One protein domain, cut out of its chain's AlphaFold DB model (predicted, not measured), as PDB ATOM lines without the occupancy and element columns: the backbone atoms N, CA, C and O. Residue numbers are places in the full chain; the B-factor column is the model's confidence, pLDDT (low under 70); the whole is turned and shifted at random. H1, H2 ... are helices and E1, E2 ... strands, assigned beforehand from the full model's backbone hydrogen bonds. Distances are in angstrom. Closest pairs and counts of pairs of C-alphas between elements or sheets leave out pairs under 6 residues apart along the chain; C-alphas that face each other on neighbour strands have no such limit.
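AT A GLANCE: This is residues 464 to 531 of the 538 residues of the protein "Hypothetical protein" of Ostreococcus mediterraneus (UniProt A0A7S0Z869). This domain has little regular structure: a short two-strand hairpin, E1 and E2, with a wide loop, residues 475 to 498, beyond one end and the small helix H1 near E1. The 68 printed residues hold E1, E2 and H1 in chain order, an antiparallel sheet E1 - E2, mixed class, with only 15 residues in named elements. It is compact, radius of gyration of the C-alphas 12.0 A, spanning 35 by 24 by 21 A.

HOW THE PARTS SIT: Look first at E1, residues 470 to 474, and E2, residues 499 to 503, a hairpin at 146 degrees; N 471 and O 502 are 2.9 A apart, within hydrogen-bond range. Residues 502 to 503 of E2 pair, parallel, with 514 to 515. In H1, residues 518 to 522, every O i to N i+4 pair is within hydrogen-bond range. The closest C-alphas of E1 and H1, Tyr 473 and Val 520, are 6.8 A apart.

IN THESE COORDINATES: Find C-alpha 470 at (22.295, 9.611, -9.289); E1 runs 13.8 A from there, E2 13.7 A. H1, 6.2 A long, ends at C-alpha 522, (20.236, 5.822, -23.068).

THE WHOLE: The C-alphas farthest apart, Gly 482 and Leu 527, are 35.1 A apart. Both links are long; the printed part has no cut. Look for pLDDT under 70 in 22 residues, among them 480 to 489.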
ATOM      1  N   GLU A 464      28.484  15.829 -10.375       75.88
ATOM      2  CA  GLU A 464      28.856  15.191  -9.107       75.88
ATOM      3  C   GLU A 464      27.897  14.068  -8.706       75.88
ATOM      4  O   GLU A 464      28.353  13.038  -8.213       75.88
ATOM      5  N   ASP A 465      26.602  14.227  -8.978       76.62
ATOM      6  CA  ASP A 465      25.574  13.222  -8.693       76.62
ATOM      7  C   ASP A 465      25.637  12.066  -9.701       76.62
ATOM      8  O   ASP A 465      25.617  10.903  -9.300       76.62
ATOM      9  N   ALA A 466      25.885  12.359 -10.983       72.88
ATOM     10  CA  ALA A 466      26.089  11.345 -12.021       72.88
ATOM     11  C   ALA A 466      27.260  10.393 -11.692       72.88
ATOM     12  O   ALA A 466      27.181   9.188 -11.923       72.88
ATOM     13  N   LYS A 467      28.334  10.906 -11.067       77.00
ATOM     14  CA  LYS A 467      29.462  10.088 -10.565       77.00
ATOM     15  C   LYS A 467      29.096   9.221  -9.358       77.00
ATOM     16  O   LYS A 467      29.803   8.262  -9.068       77.00
ATOM     17  N   ARG A 468      28.019   9.566  -8.650       76.25
ATOM     18  CA  ARG A 468      27.419   8.801  -7.547       76.25
ATOM     19  C   ARG A 468      26.265   7.912  -8.029       76.25
ATOM     20  O   ARG A 468      25.506   7.430  -7.198       76.25
ATOM     21  N   GLY A 469      26.107   7.726  -9.344       77.44
ATOM     22  CA  GLY A 469      25.022   6.943  -9.941       77.44
ATOM     23  C   GLY A 469      23.631   7.577  -9.830       77.44
ATOM     24  O   GLY A 469      22.648   6.893 -10.098       77.44
ATOM     25  N   ILE A 470      23.542   8.855  -9.445       82.62
ATOM     26  CA  ILE A 470      22.295   9.611  -9.289       82.62
ATOM     27  C   ILE A 470      22.092  10.493 -10.529       82.62
ATOM     28  O   ILE A 470      22.938  11.324 -10.854       82.62
ATOM     29  N   PHE A 471      20.954  10.355 -11.206       83.69
ATOM     30  CA  PHE A 471      20.657  11.075 -12.450       83.69
ATOM     31  C   PHE A 471      19.348  11.858 -12.345       83.69
ATOM     32  O   PHE A 471      18.405  11.425 -11.683       83.69
ATOM     33  N   GLN A 472      19.289  13.023 -12.996       84.88
ATOM     34  CA  GLN A 472      18.114  13.896 -13.001       84.88
ATOM     35  C   GLN A 472      17.438  13.853 -14.375       84.88
ATOM     36  O   GLN A 472      18.102  14.030 -15.391       84.88
ATOM     37  N   TYR A 473      16.120  13.654 -14.413       81.81
ATOM     38  CA  TYR A 473      15.362  13.548 -15.660       81.81
ATOM     39  C   TYR A 473      13.967  14.174 -15.563       81.81
ATOM     40  O   TYR A 473      13.433  14.390 -14.475       81.81
ATOM     41  N   SER A 474      13.367  14.469 -16.717       80.00
ATOM     42  CA  SER A 474      12.024  15.041 -16.807       80.00
ATOM     43  C   SER A 474      10.937  13.966 -16.668       80.00
ATOM     44  O   SER A 474      10.773  13.126 -17.552       80.00
ATOM     45  N   ALA A 475      10.146  14.038 -15.600       75.81
ATOM     46  CA  ALA A 475       8.958  13.232 -15.349       75.81
ATOM     47  C   ALA A 475       7.735  14.137 -15.100       75.81
ATOM     48  O   ALA A 475       7.713  14.939 -14.163       75.81
ATOM     49  N   HIS A 476       6.678  13.979 -15.904       67.81
ATOM     50  CA  HIS A 476       5.453  14.789 -15.795       67.81
ATOM     51  C   HIS A 476       4.801  14.717 -14.400       67.81
ATOM     52  O   HIS A 476       4.283  15.720 -13.912       67.81
ATOM     53  N   HIS A 477       4.917  13.567 -13.731       71.38
ATOM     54  CA  HIS A 477       4.413  13.304 -12.381       71.38
ATOM     55  C   HIS A 477       4.946  14.260 -11.296       71.38
ATOM     56  O   HIS A 477       4.272  14.469 -10.295       71.38
ATOM     57  N   CYS A 478       6.108  14.904 -11.481       73.19
ATOM     58  CA  CYS A 478       6.598  15.890 -10.508       73.19
ATOM     59  C   CYS A 478       5.903  17.265 -10.619       73.19
ATOM     60  O   CYS A 478       5.895  18.012  -9.639       73.19
ATOM     61  N   ARG A 479       5.267  17.594 -11.760       70.25
ATOM     62  CA  ARG A 479       4.526  18.862 -11.950       70.25
ATOM     63  C   ARG A 479       3.095  18.838 -11.394       70.25
ATOM     64  O   ARG A 479       2.499  19.905 -11.258       70.25
ATOM     65  N   THR A 480       2.510  17.678 -11.085       61.72
ATOM     66  CA  THR A 480       1.090  17.598 -10.692       61.72
ATOM     67  C   THR A 480       0.855  18.078  -9.261       61.72
ATOM     68  O   THR A 480       1.021  17.336  -8.297       61.72
ATOM     69  N   MET A 481       0.416  19.328  -9.118       54.44
ATOM     70  CA  MET A 481      -0.039  19.897  -7.846       54.44
ATOM     71  C   MET A 481      -1.330  19.207  -7.363       54.44
ATOM     72  O   MET A 481      -2.420  19.562  -7.804       54.44
ATOM     73  N   GLY A 482      -1.214  18.261  -6.424       54.81
ATOM     74  CA  GLY A 482      -2.340  17.818  -5.585       54.81
ATOM     75  C   GLY A 482      -2.932  16.426  -5.842       54.81
ATOM     76  O   GLY A 482      -3.955  16.105  -5.241       54.81
ATOM     77  N   HIS A 483      -2.322  15.566  -6.664       51.53
ATOM     78  CA  HIS A 483      -2.755  14.162  -6.747       51.53
ATOM     79  C   HIS A 483      -2.127  13.338  -5.614       51.53
ATOM     80  O   HIS A 483      -0.947  13.004  -5.668       51.53
ATOM     81  N   ALA A 484      -2.919  13.011  -4.588       51.44
ATOM     82  CA  ALA A 484      -2.472  12.335  -3.362       51.44
ATOM     83  C   ALA A 484      -2.076  10.847  -3.528       51.44
ATOM     84  O   ALA A 484      -1.666  10.221  -2.556       51.44
ATOM     85  N   HIS A 485      -2.187  10.291  -4.739       54.31
ATOM     86  CA  HIS A 485      -1.891   8.889  -5.070       54.31
ATOM     87  C   HIS A 485      -0.723   8.733  -6.063       54.31
ATOM     88  O   HIS A 485      -0.636   7.730  -6.764       54.31
ATOM     89  N   VAL A 486       0.153   9.737  -6.171       60.34
ATOM     90  CA  VAL A 486       1.341   9.702  -7.041       60.34
ATOM     91  C   VAL A 486       2.594   9.633  -6.174       60.34
ATOM     92  O   VAL A 486       2.789  10.481  -5.304       60.34
ATOM     93  N   ASP A 487       3.471   8.660  -6.426       61.25
ATOM     94  CA  ASP A 487       4.744   8.536  -5.712       61.25
ATOM     95  C   ASP A 487       5.729   9.636  -6.126       61.25
ATOM     96  O   ASP A 487       6.521   9.482  -7.060       61.25
ATOM     97  N   TYR A 488       5.719  10.748  -5.388       65.00
ATOM     98  CA  TYR A 488       6.627  11.889  -5.563       65.00
ATOM     99  C   TYR A 488       8.083  11.626  -5.111       65.00
ATOM    100  O   TYR A 488       8.891  12.558  -5.035       65.00
ATOM    101  N   SER A 489       8.448  10.379  -4.793       66.19
ATOM    102  CA  SER A 489       9.783   9.994  -4.316       66.19
ATOM    103  C   SER A 489      10.878  10.392  -5.318       66.19
ATOM    104  O   SER A 489      10.899   9.947  -6.464       66.19
ATOM    105  N   GLY A 490      11.789  11.270  -4.894       71.25
ATOM    106  CA  GLY A 490      12.869  11.797  -5.737       71.25
ATOM    107  C   GLY A 490      12.526  13.021  -6.598       71.25
ATOM    108  O   GLY A 490      13.411  13.505  -7.297       71.25
ATOM    109  N   CYS A 491      11.306  13.572  -6.571       78.19
ATOM    110  CA  CYS A 491      11.032  14.858  -7.230       78.19
ATOM    111  C   CYS A 491      11.835  15.997  -6.570       78.19
ATOM    112  O   CYS A 491      11.755  16.186  -5.358       78.19
ATOM    113  N   VAL A 492      12.574  16.790  -7.357       74.75
ATOM    114  CA  VAL A 492      13.450  17.862  -6.830       74.75
ATOM    115  C   VAL A 492      12.646  19.031  -6.257       74.75
ATOM    116  O   VAL A 492      13.043  19.632  -5.259       74.75
ATOM    117  N   SER A 493      11.487  19.341  -6.842       71.50
ATOM    118  CA  SER A 493      10.514  20.253  -6.237       71.50
ATOM    119  C   SER A 493       9.083  19.871  -6.628       71.50
ATOM    120  O   SER A 493       8.604  20.170  -7.723       71.50
ATOM    121  N   ILE A 494       8.398  19.183  -5.708       68.25
ATOM    122  CA  ILE A 494       7.023  18.689  -5.881       68.25
ATOM    123  C   ILE A 494       6.090  19.843  -6.276       68.25
ATOM    124  O   ILE A 494       6.049  20.876  -5.606       68.25
ATOM    125  N   GLY A 495       5.365  19.671  -7.383       64.00
ATOM    126  CA  GLY A 495       4.422  20.654  -7.918       64.00
ATOM    127  C   GLY A 495       5.065  21.919  -8.506       64.00
ATOM    128  O   GLY A 495       4.346  22.855  -8.847       64.00
ATOM    129  N   LYS A 496       6.401  21.977  -8.610       66.06
ATOM    130  CA  LYS A 496       7.143  23.163  -9.078       66.06
ATOM    131  C   LYS A 496       8.171  22.890 -10.171       66.06
ATOM    132  O   LYS A 496       8.540  23.843 -10.845       66.06
ATOM    133  N   SER A 497       8.601  21.643 -10.365       70.50
ATOM    134  CA  SER A 497       9.420  21.249 -11.514       70.50
ATOM    135  C   SER A 497       9.019  19.892 -12.076       70.50
ATOM    136  O   SER A 497       8.486  19.038 -11.368       70.50
ATOM    137  N   SER A 498       9.314  19.654 -13.355       77.69
ATOM    138  CA  SER A 498       9.242  18.311 -13.946       77.69
ATOM    139  C   SER A 498      10.421  17.407 -13.575       77.69
ATOM    140  O   SER A 498      10.506  16.314 -14.115       77.69
ATOM    141  N   CYS A 499      11.353  17.815 -12.712       81.62
ATOM    142  CA  CYS A 499      12.602  17.076 -12.529       81.62
ATOM    143  C   CYS A 499      12.544  16.059 -11.379       81.62
ATOM    144  O   CYS A 499      12.342  16.423 -10.217       81.62
ATOM    145  N   ARG A 500      12.795  14.785 -11.704       84.31
ATOM    146  CA  ARG A 500      12.943  13.668 -10.759       84.31
ATOM    147  C   ARG A 500      14.394  13.188 -10.729       84.31
ATOM    148  O   ARG A 500      15.063  13.186 -11.759       84.31
ATOM    149  N   MET A 501      14.862  12.778  -9.558       85.44
ATOM    150  CA  MET A 501      16.114  12.052  -9.356       85.44
ATOM    151  C   MET A 501      15.851  10.545  -9.365       85.44
ATOM    152  O   MET A 501      14.865  10.081  -8.791       85.44
ATOM    153  N   CYS A 502      16.752   9.791  -9.982       84.69
ATOM    154  CA  CYS A 502      16.783   8.333  -9.967       84.69
ATOM    155  C   CYS A 502      18.206   7.825  -9.702       84.69
ATOM    156  O   CYS A 502      19.159   8.602  -9.769       84.69
ATOM    157  N   VAL A 503      18.345   6.531  -9.419       86.44
ATOM    158  CA  VAL A 503      19.633   5.860  -9.170       86.44
ATOM    159  C   VAL A 503      19.855   4.648 -10.069       86.44
ATOM    160  O   VAL A 503      18.910   3.995 -10.509       86.44
ATOM    161  N   THR A 504      21.114   4.306 -10.322       83.31
ATOM    162  CA  THR A 504      21.478   3.010 -10.911       83.31
ATOM    163  C   THR A 504      21.335   1.867  -9.900       83.31
ATOM    164  O   THR A 504      21.454   2.064  -8.691       83.31
ATOM    165  N   LYS A 505      21.170   0.625 -10.372       79.44
ATOM    166  CA  LYS A 505      21.154  -0.596  -9.534       79.44
ATOM    167  C   LYS A 505      22.380  -0.721  -8.620       79.44
ATOM    168  O   LYS A 505      22.257  -1.202  -7.500       79.44
ATOM    169  N   SER A 506      23.540  -0.232  -9.063       73.25
ATOM    170  CA  SER A 506      24.780  -0.168  -8.272       73.25
ATOM    171  C   SER A 506      24.744   0.835  -7.110       73.25
ATOM    172  O   SER A 506      25.592   0.758  -6.227       73.25
ATOM    173  N   THR A 507      23.784   1.766  -7.095       71.81
ATOM    174  CA  THR A 507      23.677   2.870  -6.117       71.81
ATOM    175  C   THR A 507      22.302   2.952  -5.432       71.81
ATOM    176  O   THR A 507      22.064   3.803  -4.573       71.81
ATOM    177  N   LEU A 508      21.419   1.991  -5.728       73.38
ATOM    178  CA  LEU A 508      20.152   1.749  -5.030       73.38
ATOM    179  C   LEU A 508      20.355   1.322  -3.561       73.38
ATOM    180  O   LEU A 508      19.522   1.614  -2.705       73.38
ATOM    181  N   GLN A 509      21.466   0.647  -3.242       64.56
ATOM    182  CA  GLN A 509      21.768   0.209  -1.875       64.56
ATOM    183  C   GLN A 509      22.099   1.408  -0.968       64.56
ATOM    184  O   GLN A 509      23.243   1.847  -0.885       64.56
ATOM    185  N   GLY A 510      21.080   1.920  -0.269       60.91
ATOM    186  CA  GLY A 510      21.200   3.010   0.707       60.91
ATOM    187  C   GLY A 510      20.631   4.361   0.260       60.91
ATOM    188  O   GLY A 510      20.824   5.349   0.967       60.91
ATOM    189  N   THR A 511      19.924   4.433  -0.872       67.06
ATOM    190  CA  THR A 511      19.266   5.662  -1.352       67.06
ATOM    191  C   THR A 511      17.737   5.544  -1.330       67.06
ATOM    192  O   THR A 511      17.178   4.454  -1.391       67.06
ATOM    193  N   VAL A 512      17.038   6.682  -1.226       71.44
ATOM    194  CA  VAL A 512      15.556   6.767  -1.190       71.44
ATOM    195  C   VAL A 512      14.988   7.122  -2.578       71.44
ATOM    196  O   VAL A 512      13.935   7.746  -2.708       71.44
ATOM    197  N   PHE A 513      15.729   6.789  -3.637       77.50
ATOM    198  CA  PHE A 513      15.402   7.134  -5.019       77.50
ATOM    199  C   PHE A 513      14.999   5.886  -5.804       77.50
ATOM    200  O   PHE A 513      15.520   4.797  -5.579       77.50
ATOM    201  N   SER A 514      14.067   6.049  -6.743       80.75
ATOM    202  CA  SER A 514      13.679   4.985  -7.670       80.75
ATOM    203  C   SER A 514      14.816   4.658  -8.641       80.75
ATOM    204  O   SER A 514      15.620   5.534  -8.977       80.75
ATOM    205  N   LEU A 515      14.845   3.429  -9.162       83.12
ATOM    206  CA  LEU A 515      15.756   3.071 -10.251       83.12
ATOM    207  C   LEU A 515      15.562   3.973 -11.478       83.12
ATOM    208  O   LEU A 515      14.447   4.409 -11.778       83.12
ATOM    209  N   CYS A 516      16.647   4.248 -12.199       84.25
ATOM    210  CA  CYS A 516      16.582   4.995 -13.449       84.25
ATOM    211  C   CYS A 516      15.917   4.163 -14.558       84.25
ATOM    212  O   CYS A 516      16.358   3.038 -14.814       84.25
ATOM    213  N   PRO A 517      14.887   4.695 -15.246       81.00
ATOM    214  CA  PRO A 517      14.290   4.024 -16.395       81.00
ATOM    215  C   PRO A 517      15.264   4.023 -17.580       81.00
ATOM    216  O   PRO A 517      16.151   4.876 -17.671       81.00
ATOM    217  N   LYS A 518      15.085   3.086 -18.518       75.50
ATOM    218  CA  LYS A 518      16.027   2.842 -19.629       75.50
ATOM    219  C   LYS A 518      16.327   4.086 -20.471       75.50
ATOM    220  O   LYS A 518      17.485   4.336 -20.787       75.50
ATOM    221  N   SER A 519      15.334   4.946 -20.692       75.25
ATOM    222  CA  SER A 519      15.503   6.227 -21.390       75.25
ATOM    223  C   SER A 519      16.472   7.203 -20.705       75.25
ATOM    224  O   SER A 519      17.065   8.041 -21.375       75.25
ATOM    225  N   VAL A 520      16.676   7.119 -19.387       77.75
ATOM    226  CA  VAL A 520      17.696   7.920 -18.679       77.75
ATOM    227  C   VAL A 520      19.083   7.322 -18.883       77.75
ATOM    228  O   VAL A 520      20.046   8.059 -19.063       77.75
ATOM    229  N   CYS A 521      19.179   5.994 -18.938       78.44
ATOM    230  CA  CYS A 521      20.420   5.297 -19.247       78.44
ATOM    231  C   CYS A 521      20.891   5.538 -20.687       78.44
ATOM    232  O   CYS A 521      22.055   5.867 -20.896       78.44
ATOM    233  N   GLU A 522      19.978   5.479 -21.660       72.50
ATOM    234  CA  GLU A 522      20.236   5.822 -23.068       72.50
ATOM    235  C   GLU A 522      20.732   7.267 -23.244       72.50
ATOM    236  O   GLU A 522      21.599   7.526 -24.073       72.50
ATOM    237  N   ASN A 523      20.224   8.211 -22.443       74.75
ATOM    238  CA  ASN A 523      20.639   9.621 -22.470       74.75
ATOM    239  C   ASN A 523      21.958   9.909 -21.720       74.75
ATOM    240  O   ASN A 523      22.449  11.042 -21.761       74.75
ATOM    241  N   HIS A 524      22.522   8.924 -21.016       71.12
ATOM    242  CA  HIS A 524      23.724   9.069 -20.183       71.12
ATOM    243  C   HIS A 524      24.789   7.989 -20.451       71.12
ATOM    244  O   HIS A 524      25.697   7.821 -19.637       71.12
ATOM    245  N   ASP A 525      24.685   7.271 -21.578       66.00
ATOM    246  CA  ASP A 525      25.584   6.180 -21.992       66.00
ATOM    247  C   ASP A 525      25.780   5.096 -20.900       66.00
ATOM    248  O   ASP A 525      26.863   4.530 -20.727       66.00
ATOM    249  N   LEU A 526      24.718   4.809 -20.133       70.00
ATOM    250  CA  LEU A 526      24.720   3.803 -19.066       70.00
ATOM    251  C   LEU A 526      24.267   2.436 -19.592       70.00
ATOM    252  O   LEU A 526      23.323   2.316 -20.372       70.00
ATOM    253  N   LEU A 527      24.902   1.380 -19.088       65.56
ATOM    254  CA  LEU A 527      24.566  -0.009 -19.404       65.56
ATOM    255  C   LEU A 527      23.153  -0.354 -18.906       65.56
ATOM    256  O   LEU A 527      22.875  -0.191 -17.720       65.56
ATOM    257  N   TYR A 528      22.300  -0.924 -19.767       61.38
ATOM    258  CA  TYR A 528      20.922  -1.324 -19.422       61.38
ATOM    259  C   TYR A 528      20.816  -2.207 -18.164       61.38
ATOM    260  O   TYR A 528      19.841  -2.117 -17.424       61.38
ATOM    261  N   SER A 529      21.840  -3.017 -17.874       66.38
ATOM    262  CA  SER A 529      21.933  -3.846 -16.662       66.38
ATOM    263  C   SER A 529      21.996  -3.048 -15.352       66.38
ATOM    264  O   SER A 529      21.765  -3.616 -14.286       66.38
ATOM    265  N   GLN A 530      22.278  -1.743 -15.408       67.50
ATOM    266  CA  GLN A 530      22.278  -0.828 -14.263       67.50
ATOM    267  C   GLN A 530      20.950  -0.069 -14.089       67.50
ATOM    268  O   GLN A 530      20.819   0.717 -13.151       67.50
ATOM    269  N   CYS A 531      19.971  -0.297 -14.962       75.69
ATOM    270  CA  CYS A 531      18.714   0.450 -15.055       75.69
ATOM    271  C   CYS A 531      17.540  -0.382 -14.521       75.69
ATOM    272  O   CYS A 531      17.707  -1.559 -14.197       75.69
TER     273      CYS A 531